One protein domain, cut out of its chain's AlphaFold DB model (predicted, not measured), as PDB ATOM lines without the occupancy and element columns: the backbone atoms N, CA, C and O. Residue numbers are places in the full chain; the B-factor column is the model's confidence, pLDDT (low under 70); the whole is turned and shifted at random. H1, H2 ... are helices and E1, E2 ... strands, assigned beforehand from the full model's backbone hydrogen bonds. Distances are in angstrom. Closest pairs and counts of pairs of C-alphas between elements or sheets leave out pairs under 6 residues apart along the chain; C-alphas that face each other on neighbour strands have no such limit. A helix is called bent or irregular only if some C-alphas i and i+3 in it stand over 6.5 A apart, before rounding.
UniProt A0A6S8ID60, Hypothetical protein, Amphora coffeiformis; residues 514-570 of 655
ATOM      1  N   VAL A 514      22.301 -25.385  40.991       68.00
ATOM      2  CA  VAL A 514      21.950 -24.935  42.344       68.00
ATOM      3  C   VAL A 514      20.506 -25.347  42.626       68.00
ATOM      4  O   VAL A 514      19.596 -24.977  41.878       68.00
ATOM      5  N   GLU A 515      20.290 -26.110  43.696       80.38
ATOM      6  CA  GLU A 515      18.946 -26.474  44.139       80.38
ATOM      7  C   GLU A 515      18.184 -25.201  44.563       80.38
ATOM      8  O   GLU A 515      18.696 -24.408  45.358       80.38
ATOM      9  N   PRO A 516      16.988 -24.931  44.010       87.94
ATOM     10  CA  PRO A 516      16.309 -23.669  44.256       87.94
ATOM     11  C   PRO A 516      15.786 -23.604  45.694       87.94
ATOM     12  O   PRO A 516      14.861 -24.331  46.048       87.94
ATOM     13  N   LEU A 517      16.298 -22.649  46.483       90.75
ATOM     14  CA  LEU A 517      15.821 -22.360  47.848       90.75
ATOM     15  C   LEU A 517      14.297 -22.210  47.951       90.75
ATOM     16  O   LEU A 517      13.734 -22.460  49.008       90.75
ATOM     17  N   CYS A 518      13.622 -21.751  46.896       93.38
ATOM     18  CA  CYS A 518      12.167 -21.647  46.853       93.38
ATOM     19  C   CYS A 518      11.662 -22.166  45.506       93.38
ATOM     20  O   CYS A 518      12.059 -21.665  44.449       93.38
ATOM     21  N   GLN A 519      10.762 -23.150  45.521       91.38
ATOM     22  CA  GLN A 519      10.228 -23.731  44.290       91.38
ATOM     23  C   GLN A 519       9.225 -22.767  43.642       91.38
ATOM     24  O   GLN A 519       8.236 -22.378  44.259       91.38
ATOM     25  N   MET A 520       9.433 -22.391  42.378       90.38
ATOM     26  CA  MET A 520       8.471 -21.552  41.655       90.38
ATOM     27  C   MET A 520       7.132 -22.296  41.485       90.38
ATOM     28  O   MET A 520       7.078 -23.346  40.848       90.38
ATOM     29  N   ARG A 521       6.048 -21.735  42.035       90.31
ATOM     30  CA  ARG A 521       4.667 -22.244  41.909       90.31
ATOM     31  C   ARG A 521       3.986 -21.774  40.625       90.31
ATOM     32  O   ARG A 521       3.093 -22.450  40.128       90.31
ATOM     33  N   GLY A 522       4.379 -20.611  40.110       89.06
ATOM     34  CA  GLY A 522       3.826 -20.023  38.893       89.06
ATOM     35  C   GLY A 522       4.160 -18.541  38.765       89.06
ATOM     36  O   GLY A 522       4.846 -17.969  39.614       89.06
ATOM     37  N   PHE A 523       3.646 -17.918  37.709       90.50
ATOM     38  CA  PHE A 523       3.729 -16.480  37.489       90.50
ATOM     39  C   PHE A 523       2.466 -15.989  36.770       90.50
ATOM     40  O   PHE A 523       1.851 -16.747  36.020       90.50
ATOM     41  N   ASP A 524       2.111 -14.724  36.968       88.56
ATOM     42  CA  ASP A 524       1.023 -14.042  36.264       88.56
ATOM     43  C   ASP A 524       1.519 -12.706  35.697       88.56
ATOM     44  O   ASP A 524       2.431 -12.082  36.242       88.56
ATOM     45  N   ILE A 525       0.889 -12.234  34.619       89.81
ATOM     46  CA  ILE A 525       1.176 -10.924  34.023       89.81
ATOM     47  C   ILE A 525      -0.116 -10.110  33.964       89.81
ATOM     48  O   ILE A 525      -1.058 -10.459  33.252       89.81
ATOM     49  N   PHE A 526      -0.143  -8.997  34.692       86.94
ATOM     50  CA  PHE A 526      -1.256  -8.058  34.742       86.94
ATOM     51  C   PHE A 526      -0.937  -6.864  33.853       86.94
ATOM     52  O   PHE A 526      -0.189  -5.975  34.250       86.94
ATOM     53  N   LEU A 527      -1.516  -6.838  32.652       89.56
ATOM     54  CA  LEU A 527      -1.438  -5.694  31.741       89.56
ATOM     55  C   LEU A 527      -2.397  -4.599  32.232       89.56
ATOM     56  O   LEU A 527      -3.569  -4.573  31.855       89.56
ATOM     57  N   THR A 528      -1.908  -3.747  33.130       83.50
ATOM     58  CA  THR A 528      -2.661  -2.666  33.778       83.50
ATOM     59  C   THR A 528      -1.806  -1.402  33.849       83.50
ATOM     60  O   THR A 528      -0.598  -1.486  34.054       83.50
ATOM     61  N   GLU A 529      -2.434  -0.240  33.673       82.69
ATOM     62  CA  GLU A 529      -1.807   1.068  33.922       82.69
ATOM     63  C   GLU A 529      -1.789   1.385  35.428       82.69
ATOM     64  O   GLU A 529      -0.861   2.016  35.930       82.69
ATOM     65  N   GLU A 530      -2.787   0.889  36.167       83.50
ATOM     66  CA  GLU A 530      -2.872   0.980  37.624       83.50
ATOM     67  C   GLU A 530      -2.382  -0.330  38.243       83.50
ATOM     68  O   GLU A 530      -3.092  -1.341  38.286       83.50
ATOM     69  N   CYS A 531      -1.125  -0.328  38.679       75.25
ATOM     70  CA  CYS A 531      -0.470  -1.477  39.289       75.25
ATOM     71  C   CYS A 531      -0.900  -1.631  40.761       75.25
ATOM     72  O   CYS A 531      -0.576  -0.756  41.568       75.25
ATOM     73  N   PRO A 532      -1.584  -2.724  41.163       74.44
ATOM     74  CA  PRO A 532      -1.916  -2.941  42.568       74.44
ATOM     75  C   PRO A 532      -0.635  -3.122  43.389       74.44
ATOM     76  O   PRO A 532       0.222  -3.943  43.050       74.44
ATOM     77  N   SER A 533      -0.515  -2.356  44.475       75.62
ATOM     78  CA  SER A 533       0.584  -2.459  45.439       75.62
ATOM     79  C   SER A 533       0.431  -3.700  46.322       75.62
ATOM     80  O   SER A 533       1.359  -4.500  46.430       75.62
ATOM     81  N   ASP A 534      -0.761  -3.911  46.885       82.12
ATOM     82  CA  ASP A 534      -1.090  -5.087  47.692       82.12
ATOM     83  C   ASP A 534      -1.714  -6.205  46.845       82.12
ATOM     84  O   ASP A 534      -2.914  -6.482  46.835       82.12
ATOM     85  N   VAL A 535      -0.839  -6.867  46.102       80.75
ATOM     86  CA  VAL A 535      -1.145  -8.081  45.344       80.75
ATOM     87  C   VAL A 535      -1.573  -9.234  46.261       80.75
ATOM     88  O   VAL A 535      -2.425 -10.042  45.890       80.75
ATOM     89  N   GLY A 536      -0.989  -9.326  47.460       80.88
ATOM     90  CA  GLY A 536      -1.154 -10.464  48.366       80.88
ATOM     91  C   GLY A 536      -2.564 -10.599  48.947       80.88
ATOM     92  O   GLY A 536      -2.934 -11.690  49.403       80.88
ATOM     93  N   THR A 537      -3.359  -9.528  48.928       85.31
ATOM     94  CA  THR A 537      -4.775  -9.534  49.329       85.31
ATOM     95  C   THR A 537      -5.754  -9.635  48.156       85.31
ATOM     96  O   THR A 537      -6.961  -9.739  48.385       85.31
ATOM     97  N   HIS A 538      -5.279  -9.685  46.903       85.69
ATOM     98  CA  HIS A 538      -6.157  -9.712  45.733       85.69
ATOM     99  C   HIS A 538      -7.100 -10.943  45.758       85.69
ATOM    100  O   HIS A 538      -6.624 -12.086  45.698       85.69
ATOM    101  N   PRO A 539      -8.442 -10.766  45.799       87.50
ATOM    102  CA  PRO A 539      -9.374 -11.861  46.097       87.50
ATOM    103  C   PRO A 539      -9.323 -13.043  45.125       87.50
ATOM    104  O   PRO A 539      -9.625 -14.173  45.507       87.50
ATOM    105  N   TRP A 540      -8.946 -12.805  43.865       86.31
ATOM    106  CA  TRP A 540      -8.783 -13.872  42.876       86.31
ATOM    107  C   TRP A 540      -7.609 -14.799  43.220       86.31
ATOM    108  O   TRP A 540      -7.778 -16.014  43.177       86.31
ATOM    109  N   LEU A 541      -6.467 -14.255  43.659       85.62
ATOM    110  CA  LEU A 541      -5.288 -15.052  44.024       85.62
ATOM    111  C   LEU A 541      -5.539 -15.894  45.279       85.62
ATOM    112  O   LEU A 541      -5.161 -17.065  45.335       85.62
ATOM    113  N   ILE A 542      -6.254 -15.330  46.256       86.44
ATOM    114  CA  ILE A 542      -6.691 -16.066  47.450       86.44
ATOM    115  C   ILE A 542      -7.581 -17.254  47.046       86.44
ATOM    116  O   ILE A 542      -7.346 -18.372  47.502       86.44
ATOM    117  N   ARG A 543      -8.553 -17.049  46.142       89.56
ATOM    118  CA  ARG A 543      -9.447 -18.115  45.646       89.56
ATOM    119  C   ARG A 543      -8.731 -19.208  44.849       89.56
ATOM    120  O   ARG A 543      -9.188 -20.344  44.884       89.56
ATOM    121  N   GLN A 544      -7.631 -18.891  44.164       87.56
ATOM    122  CA  GLN A 544      -6.803 -19.873  43.443       87.56
ATOM    123  C   GLN A 544      -5.787 -20.599  44.346       87.56
ATOM    124  O   GLN A 544      -4.909 -21.305  43.857       87.56
ATOM    125  N   GLY A 545      -5.885 -20.451  45.671       85.56
ATOM    126  CA  GLY A 545      -5.042 -21.194  46.605       85.56
ATOM    127  C   GLY A 545      -3.613 -20.665  46.731       85.56
ATOM    128  O   GLY A 545      -2.712 -21.416  47.125       85.56
ATOM    129  N   LEU A 546      -3.381 -19.371  46.460       85.69
ATOM    130  CA  LEU A 546      -2.100 -18.728  46.776       85.69
ATOM    131  C   LEU A 546      -1.754 -18.923  48.264       85.69
ATOM    132  O   LEU A 546      -0.628 -19.282  48.590       85.69
ATOM    133  N   ARG A 547      -2.757 -18.803  49.145       86.50
ATOM    134  CA  ARG A 547      -2.649 -18.966  50.605       86.50
ATOM    135  C   ARG A 547      -2.606 -20.422  51.105       86.50
ATOM    136  O   ARG A 547      -2.472 -20.616  52.305       86.50
ATOM    137  N   ASN A 548      -2.694 -21.435  50.232       89.81
ATOM    138  CA  ASN A 548      -2.703 -22.849  50.656       89.81
ATOM    139  C   ASN A 548      -1.341 -23.346  51.175       89.81
ATOM    140  O   ASN A 548      -1.279 -24.403  51.793       89.81
ATOM    141  N   ALA A 549      -0.265 -22.609  50.897       89.94
ATOM    142  CA  ALA A 549       1.077 -22.848  51.413       89.94
ATOM    143  C   ALA A 549       1.777 -21.494  51.636       89.94
ATOM    144  O   ALA A 549       1.483 -20.543  50.892       89.94
ATOM    145  N   PRO A 550       2.708 -21.377  52.600       91.69
ATOM    146  CA  PRO A 550       3.547 -20.192  52.752       91.69
ATOM    147  C   PRO A 550       4.242 -19.862  51.422       91.69
ATOM    148  O   PRO A 550       4.842 -20.724  50.779       91.69
ATOM    149  N   THR A 551       4.081 -18.624  50.945       92.12
ATOM    150  CA  THR A 551       4.459 -18.237  49.576       92.12
ATOM    151  C   THR A 551       5.120 -16.869  49.559       92.12
ATOM    152  O   THR A 551       4.517 -15.883  49.985       92.12
ATOM    153  N   PHE A 552       6.325 -16.797  49.000       91.81
ATOM    154  CA  PHE A 552       6.985 -15.541  48.667       91.81
ATOM    155  C   PHE A 552       6.497 -15.047  47.304       91.81
ATOM    156  O   PHE A 552       6.447 -15.804  46.333       91.81
ATOM    157  N   CYS A 553       6.114 -13.773  47.239       90.69
ATOM    158  CA  CYS A 553       5.587 -13.141  46.032       90.69
ATOM    159  C   CYS A 553       6.541 -12.034  45.575       90.69
ATOM    160  O   CYS A 553       6.659 -11.007  46.239       90.69
ATOM    161  N   GLY A 554       7.189 -12.220  44.425       89.25
ATOM    162  CA  GLY A 554       7.927 -11.154  43.752       89.25
ATOM    163  C   GLY A 554       6.991 -10.364  42.840       89.25
ATOM    164  O   GLY A 554       6.455 -10.936  41.894       89.25
ATOM    165  N   ASN A 555       6.798  -9.069  43.105       88.38
ATOM    166  CA  ASN A 555       6.034  -8.160  42.245       88.38
ATOM    167  C   ASN A 555       6.997  -7.248  41.469       88.38
ATOM    168  O   ASN A 555       7.592  -6.340  42.046       88.38
ATOM    169  N   ILE A 556       7.166  -7.497  40.170       87.50
ATOM    170  CA  ILE A 556       7.969  -6.651  39.282       87.50
ATOM    171  C   ILE A 556       7.026  -5.696  38.553       87.50
ATOM    172  O   ILE A 556       6.310  -6.093  37.631       87.50
ATOM    173  N   MET A 557       7.058  -4.426  38.948       86.44
ATOM    174  CA  MET A 557       6.322  -3.363  38.266       86.44
ATOM    175  C   MET A 557       7.078  -2.918  37.009       86.44
ATOM    176  O   MET A 557       8.281  -2.660  37.047       86.44
ATOM    177  N   THR A 558       6.371  -2.811  35.886       86.75
ATOM    178  CA  THR A 558       6.905  -2.339  34.600       86.75
ATOM    179  C   THR A 558       6.035  -1.211  34.046       86.75
ATOM    180  O   THR A 558       4.889  -1.044  34.453       86.75
ATOM    181  N   GLN A 559       6.535  -0.471  33.052       87.75
ATOM    182  CA  GLN A 559       5.791   0.620  32.396       87.75
ATOM    183  C   GLN A 559       4.493   0.192  31.671       87.75
ATOM    184  O   GLN A 559       3.789   1.047  31.143       87.75
ATOM    185  N   TRP A 560       4.214  -1.112  31.562       87.81
ATOM    186  CA  TRP A 560       3.062  -1.673  30.839       87.81
ATOM    187  C   TRP A 560       2.273  -2.711  31.660       87.81
ATOM    188  O   TRP A 560       1.381  -3.369  31.117       87.81
ATOM    189  N   GLY A 561       2.600  -2.886  32.945       88.44
ATOM    190  CA  GLY A 561       1.930  -3.839  33.827       88.44
ATOM    191  C   GLY A 561       2.820  -4.443  34.914       88.44
ATOM    192  O   GLY A 561       4.014  -4.151  34.997       88.44
ATOM    193  N   ASN A 562       2.243  -5.337  35.717       89.25
ATOM    194  CA  ASN A 562       2.945  -6.092  36.758       89.25
ATOM    195  C   ASN A 562       3.230  -7.527  36.313       89.25
ATOM    196  O   ASN A 562       2.348  -8.206  35.785       89.25
ATOM    197  N   ILE A 563       4.434  -8.013  36.606       90.12
ATOM    198  CA  ILE A 563       4.796  -9.428  36.528       90.12
ATOM    199  C   ILE A 563       4.875  -9.952  37.960       90.12
ATOM    200  O   ILE A 563       5.720  -9.517  38.742       90.12
ATOM    201  N   LEU A 564       3.988 -10.880  38.302       89.81
ATOM    202  CA  LEU A 564       3.967 -11.544  39.599       89.81
ATOM    203  C   LEU A 564       4.627 -12.906  39.486       89.81
ATOM    204  O   LEU A 564       4.300 -13.668  38.585       89.81
ATOM    205  N   MET A 565       5.509 -13.231  40.422       91.38
ATOM    206  CA  MET A 565       6.150 -14.538  40.525       91.38
ATOM    207  C   MET A 565       5.879 -15.112  41.912       91.38
ATOM    208  O   MET A 565       6.136 -14.446  42.918       91.38
ATOM    209  N   TYR A 566       5.370 -16.338  41.967       91.94
ATOM    210  CA  TYR A 566       5.016 -17.017  43.210       91.94
ATOM    211  C   TYR A 566       6.006 -18.142  43.481       91.94
ATOM    212  O   TYR A 566       6.190 -19.028  42.644       91.94
ATOM    213  N   PHE A 567       6.591 -18.149  44.672       93.69
ATOM    214  CA  PHE A 567       7.539 -19.165  45.106       93.69
ATOM    215  C   PHE A 567       7.029 -19.823  46.386       93.69
ATOM    216  O   PHE A 567       6.716 -19.134  47.355       93.69
ATOM    217  N   ALA A 568       6.925 -21.152  46.386       94.19
ATOM    218  CA  ALA A 568       6.700 -21.925  47.597       94.19
ATOM    219  C   ALA A 568       7.884 -21.687  48.532       94.19
ATOM    220  O   ALA A 568       9.039 -21.840  48.124       94.19
ATOM    221  N   MET A 569       7.585 -21.291  49.764       95.31
ATOM    222  CA  MET A 569       8.601 -21.212  50.803       95.31
ATOM    223  C   MET A 569       9.025 -22.622  51.224       95.31
ATOM    224  O   MET A 569       8.222 -23.549  51.104       95.31
ATOM    225  N   PRO A 570      10.251 -22.794  51.743       94.56
ATOM    226  CA  PRO A 570      10.668 -24.043  52.366       94.56
ATOM    227  C   PRO A 570       9.753 -24.479  53.510       94.56
ATOM    228  O   PRO A 570       9.248 -23.638  54.254       94.56
TER     229      PRO A 570
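What this domain is: This is residues 514 to 570 of the 655 residues of the protein "Hypothetical protein" of Amphora coffeiformis (UniProt A0A6S8ID60). A narrow, twisted ribbon of three strands, E1, E3 and E2, forms one slab, and the chain between E1 and E2 arches over one face of it as an irregular loop. The short helix H1 lies in that arch, held off from the sheet, and residues 539 to 545 stick out; the opposite face is bare. The printed part has 57 residues with one named helix and three named strands, in the order E1, H1, E2, E3 along the chain. The sheet has the order E1, E3, E2 and is antiparallel throughout, and the class is mostly strand. The whole is only just compact, close to loose, with a radius of gyration of the C-alphas of 11.9 A and a flat outline of 35 by 28 by 14 A.

Where its parts are: E1 is residues 519 to 526, 21.6 A from first to last C-alpha, and begins with C-alpha 519 at (10.228, -23.731, 44.290). E3 is residues 561 to 568, 23.2 A long, and ends with C-alpha 568 at (6.700, -21.925, 47.597). E2 is residues 551 to 558, 22.0 A long. H1 is residues 539 to 543, 6.3 A long, with C-alpha 539 at (-9.374, -11.861, 46.097).

How they stand to each other: E3 is the inner strand of the sheet, and E1 and E2 are its edge strands. E1 and E3 are antiparallel at 163 degrees between their directions. The C-alphas of Phe 523 and Met 565 face each other at 4.3 A, and N 521 and O 566 are within hydrogen-bond range at 2.8 A, as are N 564 and O 524 at 2.8 A. E2 and E3 form a hairpin, antiparallel at 162 degrees. Their C-alphas 562 and 557 face each other at 4.6 A, and N 554 and O 565 are within hydrogen-bond range at 2.9 A. The sheet is twisted, with C-alphas up to 4.2 A off its best plane. E1, H1 and E2 make a split strand-helix-strand unit, two strands running the same way with a helix between them along the chain and E3 between them in the sheet; its crossover is right-handed. H1 is not on the sheet, with 0 pairs of C-alphas within 10 A, and H1 and E3 are apart. In H1 every O i to N i+4 pair is within hydrogen-bond range.

The domain as a whole: The two C-alphas farthest apart are those of Val 514 and Glu 529, at 36.2 A. The printed part has no cut. The link from E1 to H1, residues 527 to 538, is long; the link from H1 to E2 is short, with 7 residues, and the link from E2 to E3 is tight, with 2. The mean pLDDT of the printed part is 87.3, and residue 514 alone is under 70.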